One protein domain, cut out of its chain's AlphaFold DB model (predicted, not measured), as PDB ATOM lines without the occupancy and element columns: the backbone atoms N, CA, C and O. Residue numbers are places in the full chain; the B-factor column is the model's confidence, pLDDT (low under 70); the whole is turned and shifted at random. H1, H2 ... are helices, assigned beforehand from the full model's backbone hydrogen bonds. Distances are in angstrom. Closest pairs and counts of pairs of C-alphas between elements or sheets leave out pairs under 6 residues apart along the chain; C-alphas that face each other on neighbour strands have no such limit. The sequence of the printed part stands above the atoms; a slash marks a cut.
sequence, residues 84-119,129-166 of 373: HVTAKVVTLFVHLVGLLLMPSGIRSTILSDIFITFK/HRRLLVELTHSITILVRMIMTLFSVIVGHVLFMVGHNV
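Overview. This is residues 84 to 119 and 129 to 166 of the 373 residues of an uncharacterized protein of Thanatephorus cucumeris (strain AG1-IA) (UniProt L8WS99). One long, straight helix, H3, makes the longest axis of the model, and beside its middle stands a loose corner of two shorter helices, H1 and H2, joined by a tight link. H1 runs crosswise to H3 and comes near it with its later part, while H2 turns off from the end of H1 and runs roughly alongside the first half of H3, in the opposite sense and apart from it. The printed part has 74 residues with three named helices, in the order H1, H2, H3 along the chain, and no named strand; the class is all helix. The whole is loose, with a radius of gyration of the C-alphas of 16.1 A, and elongated, spanning 53 by 29 by 25 A.

Along the chain. Begin with H3, residues 129 to 166: find C-alpha 129 at (175.749, 91.457, 131.155), and from there the helix runs 54.7 A to C-alpha 166 at (142.379, 131.484, 147.774). Next find H1, residues 84 to 101, which begins with C-alpha 84 at (176.383, 123.692, 132.377) and is 25.5 A long from first to last C-alpha. H2, residues 104 to 119, measures 22.1 A and begins with C-alpha 104 at (148.737, 107.536, 128.575).

Arrangement. Start again from H3: it touches no helix, but H1 is near it, with 6 pairs of C-alphas within 10 A and no pair within 8 A. Go from there to H1 and H2, which are close but not clearly touching, with 2 pairs of C-alphas within 8 A. Their closest C-alphas are those of Leu 99 and Arg 107, 6.6 A apart. Their lines stand at a steep tilt of 62 degrees, and they run opposite ways. Their centres are 19.0 A apart. H2 and H3 are apart. Look along the backbones of H1, H2 and H3 and you will find every O i to N i+4 pair within hydrogen-bond range.

Size, cuts and confidence. The two C-alphas farthest apart are those of His 129 and Val 166, the two ends of H3, at 54.7 A. Residues 84 to 92 of H1, 112 to 119 of H2, and 129 to 143 and 152 to 166 of H3 stand free. The link from H1 to H2 is tight, with 2 residues between them. The link from H2 to H3 goes across the cut: residues 120 to 128 are not printed, and C-alphas 119 and 129 are 13.3 A apart. In the B-factor column, the mean pLDDT of the printed part is 72.5; it is 57 for H1, 60 for H2 and 85 for H3. It is under 70 at residues 84 to 97, 99 to 102, 104 to 119 and 129.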
ATOM      1  N   HIS A  84     176.568 124.717 133.410       37.12
ATOM      2  CA  HIS A  84     176.383 123.692 132.377       37.12
ATOM      3  C   HIS A  84     175.773 122.401 132.931       37.12
ATOM      4  O   HIS A  84     175.023 121.717 132.229       37.12
ATOM      5  N   VAL A  85     176.071 122.070 134.189       39.00
ATOM      6  CA  VAL A  85     175.497 120.901 134.869       39.00
ATOM      7  C   VAL A  85     174.047 121.183 135.247       39.00
ATOM      8  O   VAL A  85     173.176 120.362 134.970       39.00
ATOM      9  N   THR A  86     173.751 122.374 135.774       41.00
ATOM     10  CA  THR A  86     172.376 122.778 136.095       41.00
ATOM     11  C   THR A  86     171.510 122.892 134.840       41.00
ATOM     12  O   THR A  86     170.394 122.384 134.846       41.00
ATOM     13  N   ALA A  87     172.026 123.416 133.724       44.44
ATOM     14  CA  ALA A  87     171.299 123.451 132.451       44.44
ATOM     15  C   ALA A  87     170.982 122.049 131.902       44.44
ATOM     16  O   ALA A  87     169.865 121.804 131.441       44.44
ATOM     17  N   LYS A  88     171.920 121.094 131.989       47.59
ATOM     18  CA  LYS A  88     171.682 119.698 131.572       47.59
ATOM     19  C   LYS A  88     170.659 118.999 132.466       47.59
ATOM     20  O   LYS A  88     169.782 118.314 131.948       47.59
ATOM     21  N   VAL A  89     170.722 119.213 133.780       46.03
ATOM     22  CA  VAL A  89     169.761 118.647 134.742       46.03
ATOM     23  C   VAL A  89     168.366 119.238 134.543       46.03
ATOM     24  O   VAL A  89     167.395 118.490 134.505       46.03
ATOM     25  N   VAL A  90     168.254 120.552 134.336       51.34
ATOM     26  CA  VAL A  90     166.975 121.221 134.049       51.34
ATOM     27  C   VAL A  90     166.398 120.742 132.719       51.34
ATOM     28  O   VAL A  90     165.211 120.447 132.638       51.34
ATOM     29  N   THR A  91     167.229 120.581 131.688       54.53
ATOM     30  CA  THR A  91     166.777 120.066 130.388       54.53
ATOM     31  C   THR A  91     166.275 118.630 130.515       54.53
ATOM     32  O   THR A  91     165.186 118.319 130.037       54.53
ATOM     33  N   LEU A  92     167.015 117.762 131.211       58.47
ATOM     34  CA  LEU A  92     166.613 116.377 131.457       58.47
ATOM     35  C   LEU A  92     165.320 116.309 132.282       58.47
ATOM     36  O   LEU A  92     164.428 115.537 131.951       58.47
ATOM     37  N   PHE A  93     165.171 117.182 133.279       55.72
ATOM     38  CA  PHE A  93     163.951 117.325 134.072       55.72
ATOM     39  C   PHE A  93     162.748 117.761 133.222       55.72
ATOM     40  O   PHE A  93     161.692 117.144 133.311       55.72
ATOM     41  N   VAL A  94     162.904 118.758 132.345       64.62
ATOM     42  CA  VAL A  94     161.837 119.221 131.439       64.62
ATOM     43  C   VAL A  94     161.406 118.116 130.474       64.62
ATOM     44  O   VAL A  94     160.209 117.928 130.265       64.62
ATOM     45  N   HIS A  95     162.346 117.338 129.934       68.88
ATOM     46  CA  HIS A  95     162.017 116.208 129.059       68.88
ATOM     47  C   HIS A  95     161.290 115.094 129.818       68.88
ATOM     48  O   HIS A  95     160.338 114.513 129.302       68.88
ATOM     49  N   LEU A  96     161.691 114.828 131.061       67.12
ATOM     50  CA  LEU A  96     161.098 113.786 131.896       67.12
ATOM     51  C   LEU A  96     159.688 114.173 132.364       67.12
ATOM     52  O   LEU A  96     158.773 113.357 132.307       67.12
ATOM     53  N   VAL A  97     159.480 115.441 132.727       69.94
ATOM     54  CA  VAL A  97     158.153 116.012 133.005       69.94
ATOM     55  C   VAL A  97     157.290 116.021 131.741       69.94
ATOM     56  O   VAL A  97     156.129 115.627 131.803       69.94
ATOM     57  N   GLY A  98     157.851 116.381 130.584       73.25
ATOM     58  CA  GLY A  98     157.158 116.314 129.295       73.25
ATOM     59  C   GLY A  98     156.664 114.903 128.975       73.25
ATOM     60  O   GLY A  98     155.506 114.724 128.614       73.25
ATOM     61  N   LEU A  99     157.498 113.887 129.205       69.56
ATOM     62  CA  LEU A  99     157.161 112.478 128.980       69.56
ATOM     63  C   LEU A  99     156.115 111.950 129.981       69.56
ATOM     64  O   LEU A  99     155.323 111.065 129.654       69.56
ATOM     65  N   LEU A 100     156.068 112.513 131.191       63.41
ATOM     66  CA  LEU A 100     155.072 112.184 132.217       63.41
ATOM     67  C   LEU A 100     153.713 112.837 131.984       63.41
ATOM     68  O   LEU A 100     152.692 112.227 132.308       63.41
ATOM     69  N   LEU A 101     153.708 114.048 131.425       67.44
ATOM     70  CA  LEU A 101     152.504 114.801 131.075       67.44
ATOM     71  C   LEU A 101     151.882 114.350 129.745       67.44
ATOM     72  O   LEU A 101     150.765 114.758 129.430       67.44
ATOM     73  N   MET A 102     152.568 113.507 128.969       69.31
ATOM     74  CA  MET A 102     151.993 112.944 127.752       69.31
ATOM     75  C   MET A 102     150.784 112.038 128.061       69.31
ATOM     76  O   MET A 102     150.813 111.273 129.033       69.31
ATOM     77  N   PRO A 103     149.733 112.075 127.218       70.25
ATOM     78  CA  PRO A 103     148.596 111.164 127.305       70.25
ATOM     79  C   PRO A 103     149.053 109.706 127.415       70.25
ATOM     80  O   PRO A 103     150.015 109.294 126.760       70.25
ATOM     81  N   SER A 104     148.347 108.911 128.221       63.16
ATOM     82  CA  SER A 104     148.737 107.536 128.575       63.16
ATOM     83  C   SER A 104     149.056 106.645 127.367       63.16
ATOM     84  O   SER A 104     149.980 105.838 127.459       63.16
ATOM     85  N   GLY A 105     148.361 106.830 126.238       64.31
ATOM     86  CA  GLY A 105     148.598 106.086 124.995       64.31
ATOM     87  C   GLY A 105     149.904 106.438 124.268       64.31
ATOM     88  O   GLY A 105     150.527 105.560 123.676       64.31
ATOM     89  N   ILE A 106     150.362 107.692 124.357       68.62
ATOM     90  CA  ILE A 106     151.646 108.139 123.779       68.62
ATOM     91  C   ILE A 106     152.799 107.715 124.696       68.62
ATOM     92  O   ILE A 106     153.844 107.246 124.252       68.62
ATOM     93  N   ARG A 107     152.583 107.797 126.012       68.31
ATOM     94  CA  ARG A 107     153.561 107.341 127.002       68.31
ATOM     95  C   ARG A 107     153.831 105.839 126.891       68.31
ATOM     96  O   ARG A 107     154.982 105.427 126.996       68.31
ATOM     97  N   SER A 108     152.799 105.019 126.677       57.25
ATOM     98  CA  SER A 108     152.978 103.568 126.541       57.25
ATOM     99  C   SER A 108     153.700 103.179 125.254       57.25
ATOM    100  O   SER A 108     154.502 102.256 125.296       57.25
ATOM    101  N   THR A 109     153.452 103.885 124.144       66.88
ATOM    102  CA  THR A 109     154.106 103.627 122.847       66.88
ATOM    103  C   THR A 109     155.578 104.027 122.859       66.88
ATOM    104  O   THR A 109     156.427 103.240 122.458       66.88
ATOM    105  N   ILE A 110     155.920 105.190 123.421       66.12
ATOM    106  CA  ILE A 110     157.325 105.606 123.557       66.12
ATOM    107  C   ILE A 110     158.091 104.647 124.478       66.12
ATOM    108  O   ILE A 110     159.208 104.240 124.165       66.12
ATOM    109  N   LEU A 111     157.494 104.242 125.605       66.00
ATOM    110  CA  LEU A 111     158.125 103.277 126.507       66.00
ATOM    111  C   LEU A 111     158.245 101.885 125.875       66.00
ATOM    112  O   LEU A 111     159.265 101.230 126.084       66.00
ATOM    113  N   SER A 112     157.256 101.439 125.092       59.16
ATOM    114  CA  SER A 112     157.344 100.163 124.376       59.16
ATOM    115  C   SER A 112     158.412 100.195 123.292       59.16
ATOM    116  O   SER A 112     159.161  99.232 123.180       59.16
ATOM    117  N   ASP A 113     158.543 101.296 122.554       58.75
ATOM    118  CA  ASP A 113     159.555 101.440 121.506       58.75
ATOM    119  C   ASP A 113     160.962 101.472 122.098       58.75
ATOM    120  O   ASP A 113     161.844 100.767 121.610       58.75
ATOM    121  N   ILE A 114     161.174 102.175 123.215       62.28
ATOM    122  CA  ILE A 114     162.443 102.116 123.953       62.28
ATOM    123  C   ILE A 114     162.731 100.669 124.375       62.28
ATOM    124  O   ILE A 114     163.826 100.160 124.145       62.28
ATOM    125  N   PHE A 115     161.738  99.964 124.921       51.81
ATOM    126  CA  PHE A 115     161.895  98.576 125.359       51.81
ATOM    127  C   PHE A 115     162.191  97.609 124.200       51.81
ATOM    128  O   PHE A 115     163.013  96.703 124.345       51.81
ATOM    129  N   ILE A 116     161.572  97.809 123.033       57.62
ATOM    130  CA  ILE A 116     161.820  97.031 121.809       57.62
ATOM    131  C   ILE A 116     163.226  97.311 121.275       57.62
ATOM    132  O   ILE A 116     163.928  96.372 120.903       57.62
ATOM    133  N   THR A 117     163.663  98.570 121.310       54.44
ATOM    134  CA  THR A 117     165.004  98.979 120.867       54.44
ATOM    135  C   THR A 117     166.095  98.385 121.760       54.44
ATOM    136  O   THR A 117     167.153  98.004 121.273       54.44
ATOM    137  N   PHE A 118     165.834  98.224 123.061       51.12
ATOM    138  CA  PHE A 118     166.739  97.506 123.966       51.12
ATOM    139  C   PHE A 118     166.701  95.984 123.774       51.12
ATOM    140  O   PHE A 118     167.720  95.318 123.937       51.12
ATOM    141  N   LYS A 119     165.544  95.420 123.409       48.88
ATOM    142  CA  LYS A 119     165.374  93.978 123.174       48.88
ATOM    143  C   LYS A 119     166.027  93.501 121.871       48.88
ATOM    144  O   LYS A 119     166.364  92.326 121.767       48.88
ATOM    145  N   HIS A 129     176.616  90.423 131.740       69.94
ATOM    146  CA  HIS A 129     175.749  91.457 131.155       69.94
ATOM    147  C   HIS A 129     174.287  91.319 131.585       69.94
ATOM    148  O   HIS A 129     173.580  92.319 131.703       69.94
ATOM    149  N   ARG A 130     173.823  90.097 131.878       77.06
ATOM    150  CA  ARG A 130     172.467  89.891 132.411       77.06
ATOM    151  C   ARG A 130     172.337  90.436 133.826       77.06
ATOM    152  O   ARG A 130     171.320  91.049 134.140       77.06
ATOM    153  N   ARG A 131     173.367  90.256 134.656       78.44
ATOM    154  CA  ARG A 131     173.394  90.806 136.014       78.44
ATOM    155  C   ARG A 131     173.420  92.333 135.990       78.44
ATOM    156  O   ARG A 131     172.599  92.950 136.661       78.44
ATOM    157  N   LEU A 132     174.252  92.920 135.127       78.38
ATOM    158  CA  LEU A 132     174.293  94.368 134.916       78.38
ATOM    159  C   LEU A 132     172.933  94.921 134.455       78.38
ATOM    160  O   LEU A 132     172.486  95.944 134.959       78.38
ATOM    161  N   LEU A 133     172.238  94.235 133.539       81.56
ATOM    162  CA  LEU A 133     170.917  94.662 133.062       81.56
ATOM    163  C   LEU A 133     169.862  94.634 134.182       81.56
ATOM    164  O   LEU A 133     169.024  95.532 134.270       81.56
ATOM    165  N   VAL A 134     169.896  93.623 135.053       83.50
ATOM    166  CA  VAL A 134     168.982  93.522 136.205       83.50
ATOM    167  C   VAL A 134     169.284  94.608 137.239       83.50
ATOM    168  O   VAL A 134     168.365  95.274 137.710       83.50
ATOM    169  N   GLU A 135     170.555  94.857 137.547       81.06
ATOM    170  CA  GLU A 135     170.955  95.925 138.473       81.06
ATOM    171  C   GLU A 135     170.627  97.319 137.909       81.06
ATOM    172  O   GLU A 135     170.127  98.182 138.637       81.06
ATOM    173  N   LEU A 136     170.802  97.524 136.600       85.44
ATOM    174  CA  LEU A 136     170.443  98.764 135.913       85.44
ATOM    175  C   LEU A 136     168.926  98.985 135.915       85.44
ATOM    176  O   LEU A 136     168.460 100.067 136.269       85.44
ATOM    177  N   THR A 137     168.139  97.968 135.561       84.19
ATOM    178  CA  THR A 137     166.670  98.069 135.573       84.19
ATOM    179  C   THR A 137     166.145  98.305 136.985       84.19
ATOM    180  O   THR A 137     165.296  99.176 137.175       84.19
ATOM    181  N   HIS A 138     166.697  97.628 137.993       85.81
ATOM    182  CA  HIS A 138     166.350  97.874 139.389       85.81
ATOM    183  C   HIS A 138     166.668  99.319 139.804       85.81
ATOM    184  O   HIS A 138     165.789 100.022 140.309       85.81
ATOM    185  N   SER A 139     167.865  99.811 139.484       80.19
ATOM    186  CA  SER A 139     168.285 101.188 139.777       80.19
ATOM    187  C   SER A 139     167.391 102.228 139.096       80.19
ATOM    188  O   SER A 139     166.956 103.190 139.731       80.19
ATOM    189  N   ILE A 140     167.024 102.007 137.829       85.25
ATOM    190  CA  ILE A 140     166.098 102.875 137.089       85.25
ATOM    191  C   ILE A 140     164.711 102.866 137.742       85.25
ATOM    192  O   ILE A 140     164.109 103.925 137.911       85.25
ATOM    193  N   THR A 141     164.195 101.707 138.165       84.25
ATOM    194  CA  THR A 141     162.878 101.652 138.824       84.25
ATOM    195  C   THR A 141     162.855 102.397 140.158       84.25
ATOM    196  O   THR A 141     161.864 103.065 140.459       84.25
ATOM    197  N   ILE A 142     163.937 102.335 140.940       84.31
ATOM    198  CA  ILE A 142     164.077 103.110 142.181       84.31
ATOM    199  C   ILE A 142     164.099 104.604 141.860       84.31
ATOM    200  O   ILE A 142     163.337 105.363 142.458       84.31
ATOM    201  N   LEU A 143     164.897 105.019 140.874       85.69
ATOM    202  CA  LEU A 143     164.987 106.415 140.454       85.69
ATOM    203  C   LEU A 143     163.624 106.963 140.008       85.69
ATOM    204  O   LEU A 143     163.214 108.036 140.443       85.69
ATOM    205  N   VAL A 144     162.874 106.205 139.204       87.50
ATOM    206  CA  VAL A 144     161.525 106.598 138.771       87.50
ATOM    207  C   VAL A 144     160.578 106.728 139.966       87.50
ATOM    208  O   VAL A 144     159.840 107.710 140.045       87.50
ATOM    209  N   ARG A 145     160.616 105.804 140.935       84.94
ATOM    210  CA  ARG A 145     159.812 105.917 142.168       84.94
ATOM    211  C   ARG A 145     160.187 107.151 142.994       84.94
ATOM    212  O   ARG A 145     159.293 107.836 143.492       84.94
ATOM    213  N   MET A 146     161.473 107.473 143.109       84.69
ATOM    214  CA  MET A 146     161.933 108.692 143.786       84.69
ATOM    215  C   MET A 146     161.437 109.958 143.079       84.69
ATOM    216  O   MET A 146     160.957 110.884 143.726       84.69
ATOM    217  N   ILE A 147     161.468 109.986 141.746       89.50
ATOM    218  CA  ILE A 147     160.961 111.127 140.973       89.50
ATOM    219  C   ILE A 147     159.440 111.269 141.138       89.50
ATOM    220  O   ILE A 147     158.957 112.375 141.369       89.50
ATOM    221  N   MET A 148     158.678 110.170 141.081       85.75
ATOM    222  CA  MET A 148     157.219 110.190 141.285       85.75
ATOM    223  C   MET A 148     156.829 110.690 142.680       85.75
ATOM    224  O   MET A 148     155.884 111.468 142.827       85.75
ATOM    225  N   THR A 149     157.549 110.247 143.713       85.69
ATOM    226  CA  THR A 149     157.295 110.666 145.100       85.69
ATOM    227  C   THR A 149     157.634 112.139 145.299       85.69
ATOM    228  O   THR A 149     156.799 112.877 145.820       85.69
ATOM    229  N   LEU A 150     158.780 112.604 144.794       89.00
ATOM    230  CA  LEU A 150     159.151 114.019 144.824       89.00
ATOM    231  C   LEU A 150     158.126 114.890 144.083       89.00
ATOM    232  O   LEU A 150     157.685 115.909 144.611       89.00
ATOM    233  N   PHE A 151     157.691 114.467 142.893       88.75
ATOM    234  CA  PHE A 151     156.662 115.172 142.127       88.75
ATOM    235  C   PHE A 151     155.343 115.270 142.901       88.75
ATOM    236  O   PHE A 151     154.744 116.339 142.964       88.75
ATOM    237  N   SER A 152     154.924 114.186 143.556       87.69
ATOM    238  CA  SER A 152     153.701 114.165 144.369       87.69
ATOM    239  C   SER A 152     153.778 115.137 145.550       87.69
ATOM    240  O   SER A 152     152.800 115.827 145.840       87.69
ATOM    241  N   VAL A 153     154.942 115.245 146.199       92.00
ATOM    242  CA  VAL A 153     155.178 116.211 147.285       92.00
ATOM    243  C   VAL A 153     155.122 117.647 146.764       92.00
ATOM    244  O   VAL A 153     154.450 118.483 147.364       92.00
ATOM    245  N   ILE A 154     155.767 117.932 145.629       92.19
ATOM    246  CA  ILE A 154     155.767 119.271 145.021       92.19
ATOM    247  C   ILE A 154     154.346 119.681 144.627       92.19
ATOM    248  O   ILE A 154     153.902 120.769 144.990       92.19
ATOM    249  N   VAL A 155     153.604 118.812 143.934       92.81
ATOM    250  CA  VAL A 155     152.214 119.090 143.541       92.81
ATOM    251  C   VAL A 155     151.331 119.283 144.772       92.81
ATOM    252  O   VAL A 155     150.557 120.238 144.813       92.81
ATOM    253  N   GLY A 156     151.481 118.442 145.799       93.81
ATOM    254  CA  GLY A 156     150.769 118.599 147.067       93.81
ATOM    255  C   GLY A 156     151.040 119.953 147.726       93.81
ATOM    256  O   GLY A 156     150.105 120.632 148.145       93.81
ATOM    257  N   HIS A 157     152.298 120.393 147.746       92.25
ATOM    258  CA  HIS A 157     152.685 121.683 148.311       92.25
ATOM    259  C   HIS A 157     152.156 122.870 147.491       92.25
ATOM    260  O   HIS A 157     151.689 123.857 148.057       92.25
ATOM    261  N   VAL A 158     152.186 122.792 146.157       91.19
ATOM    262  CA  VAL A 158     151.628 123.839 145.283       91.19
ATOM    263  C   VAL A 158     150.116 123.948 145.471       91.19
ATOM    264  O   VAL A 158     149.608 125.051 145.663       91.19
ATOM    265  N   LEU A 159     149.397 122.823 145.486       89.50
ATOM    266  CA  LEU A 159     147.953 122.809 145.733       89.50
ATOM    267  C   LEU A 159     147.610 123.355 147.122       89.50
ATOM    268  O   LEU A 159     146.656 124.120 147.254       89.50
ATOM    269  N   PHE A 160     148.410 123.023 148.137       91.19
ATOM    270  CA  PHE A 160     148.258 123.572 149.480       91.19
ATOM    271  C   PHE A 160     148.428 125.097 149.499       91.19
ATOM    272  O   PHE A 160     147.572 125.802 150.030       91.19
ATOM    273  N   MET A 161     149.477 125.624 148.862       90.19
ATOM    274  CA  MET A 161     149.725 127.071 148.780       90.19
ATOM    275  C   MET A 161     148.620 127.809 148.016       90.19
ATOM    276  O   MET A 161     148.182 128.877 148.445       90.19
ATOM    277  N   VAL A 162     148.131 127.243 146.908       87.44
ATOM    278  CA  VAL A 162     147.017 127.820 146.140       87.44
ATOM    279  C   VAL A 162     145.731 127.809 146.966       87.44
ATOM    280  O   VAL A 162     145.076 128.844 147.072       87.44
ATOM    281  N   GLY A 163     145.398 126.687 147.610       86.69
ATOM    282  CA  GLY A 163     144.222 126.581 148.476       86.69
ATOM    283  C   GLY A 163     144.266 127.575 149.638       86.69
ATOM    284  O   GLY A 163     143.294 128.285 149.884       86.69
ATOM    285  N   HIS A 164     145.420 127.698 150.295       81.44
ATOM    286  CA  HIS A 164     145.615 128.636 151.396       81.44
ATOM    287  C   HIS A 164     145.494 130.102 150.943       81.44
ATOM    288  O   HIS A 164     144.872 130.914 151.628       81.44
ATOM    289  N   ASN A 165     146.028 130.454 149.771       75.31
ATOM    290  CA  ASN A 165     145.939 131.819 149.247       75.31
ATOM    291  C   ASN A 165     144.527 132.191 148.783       75.31
ATOM    292  O   ASN A 165     144.105 133.318 149.024       75.31
ATOM    293  N   VAL A 166     143.782 131.263 148.174       75.38
ATOM    294  CA  VAL A 166     142.379 131.484 147.774       75.38
ATOM    295  C   VAL A 166     141.467 131.621 148.996       75.38
ATOM    296  O   VAL A 166     140.581 132.473 149.014       75.38
TER     297      VAL A 166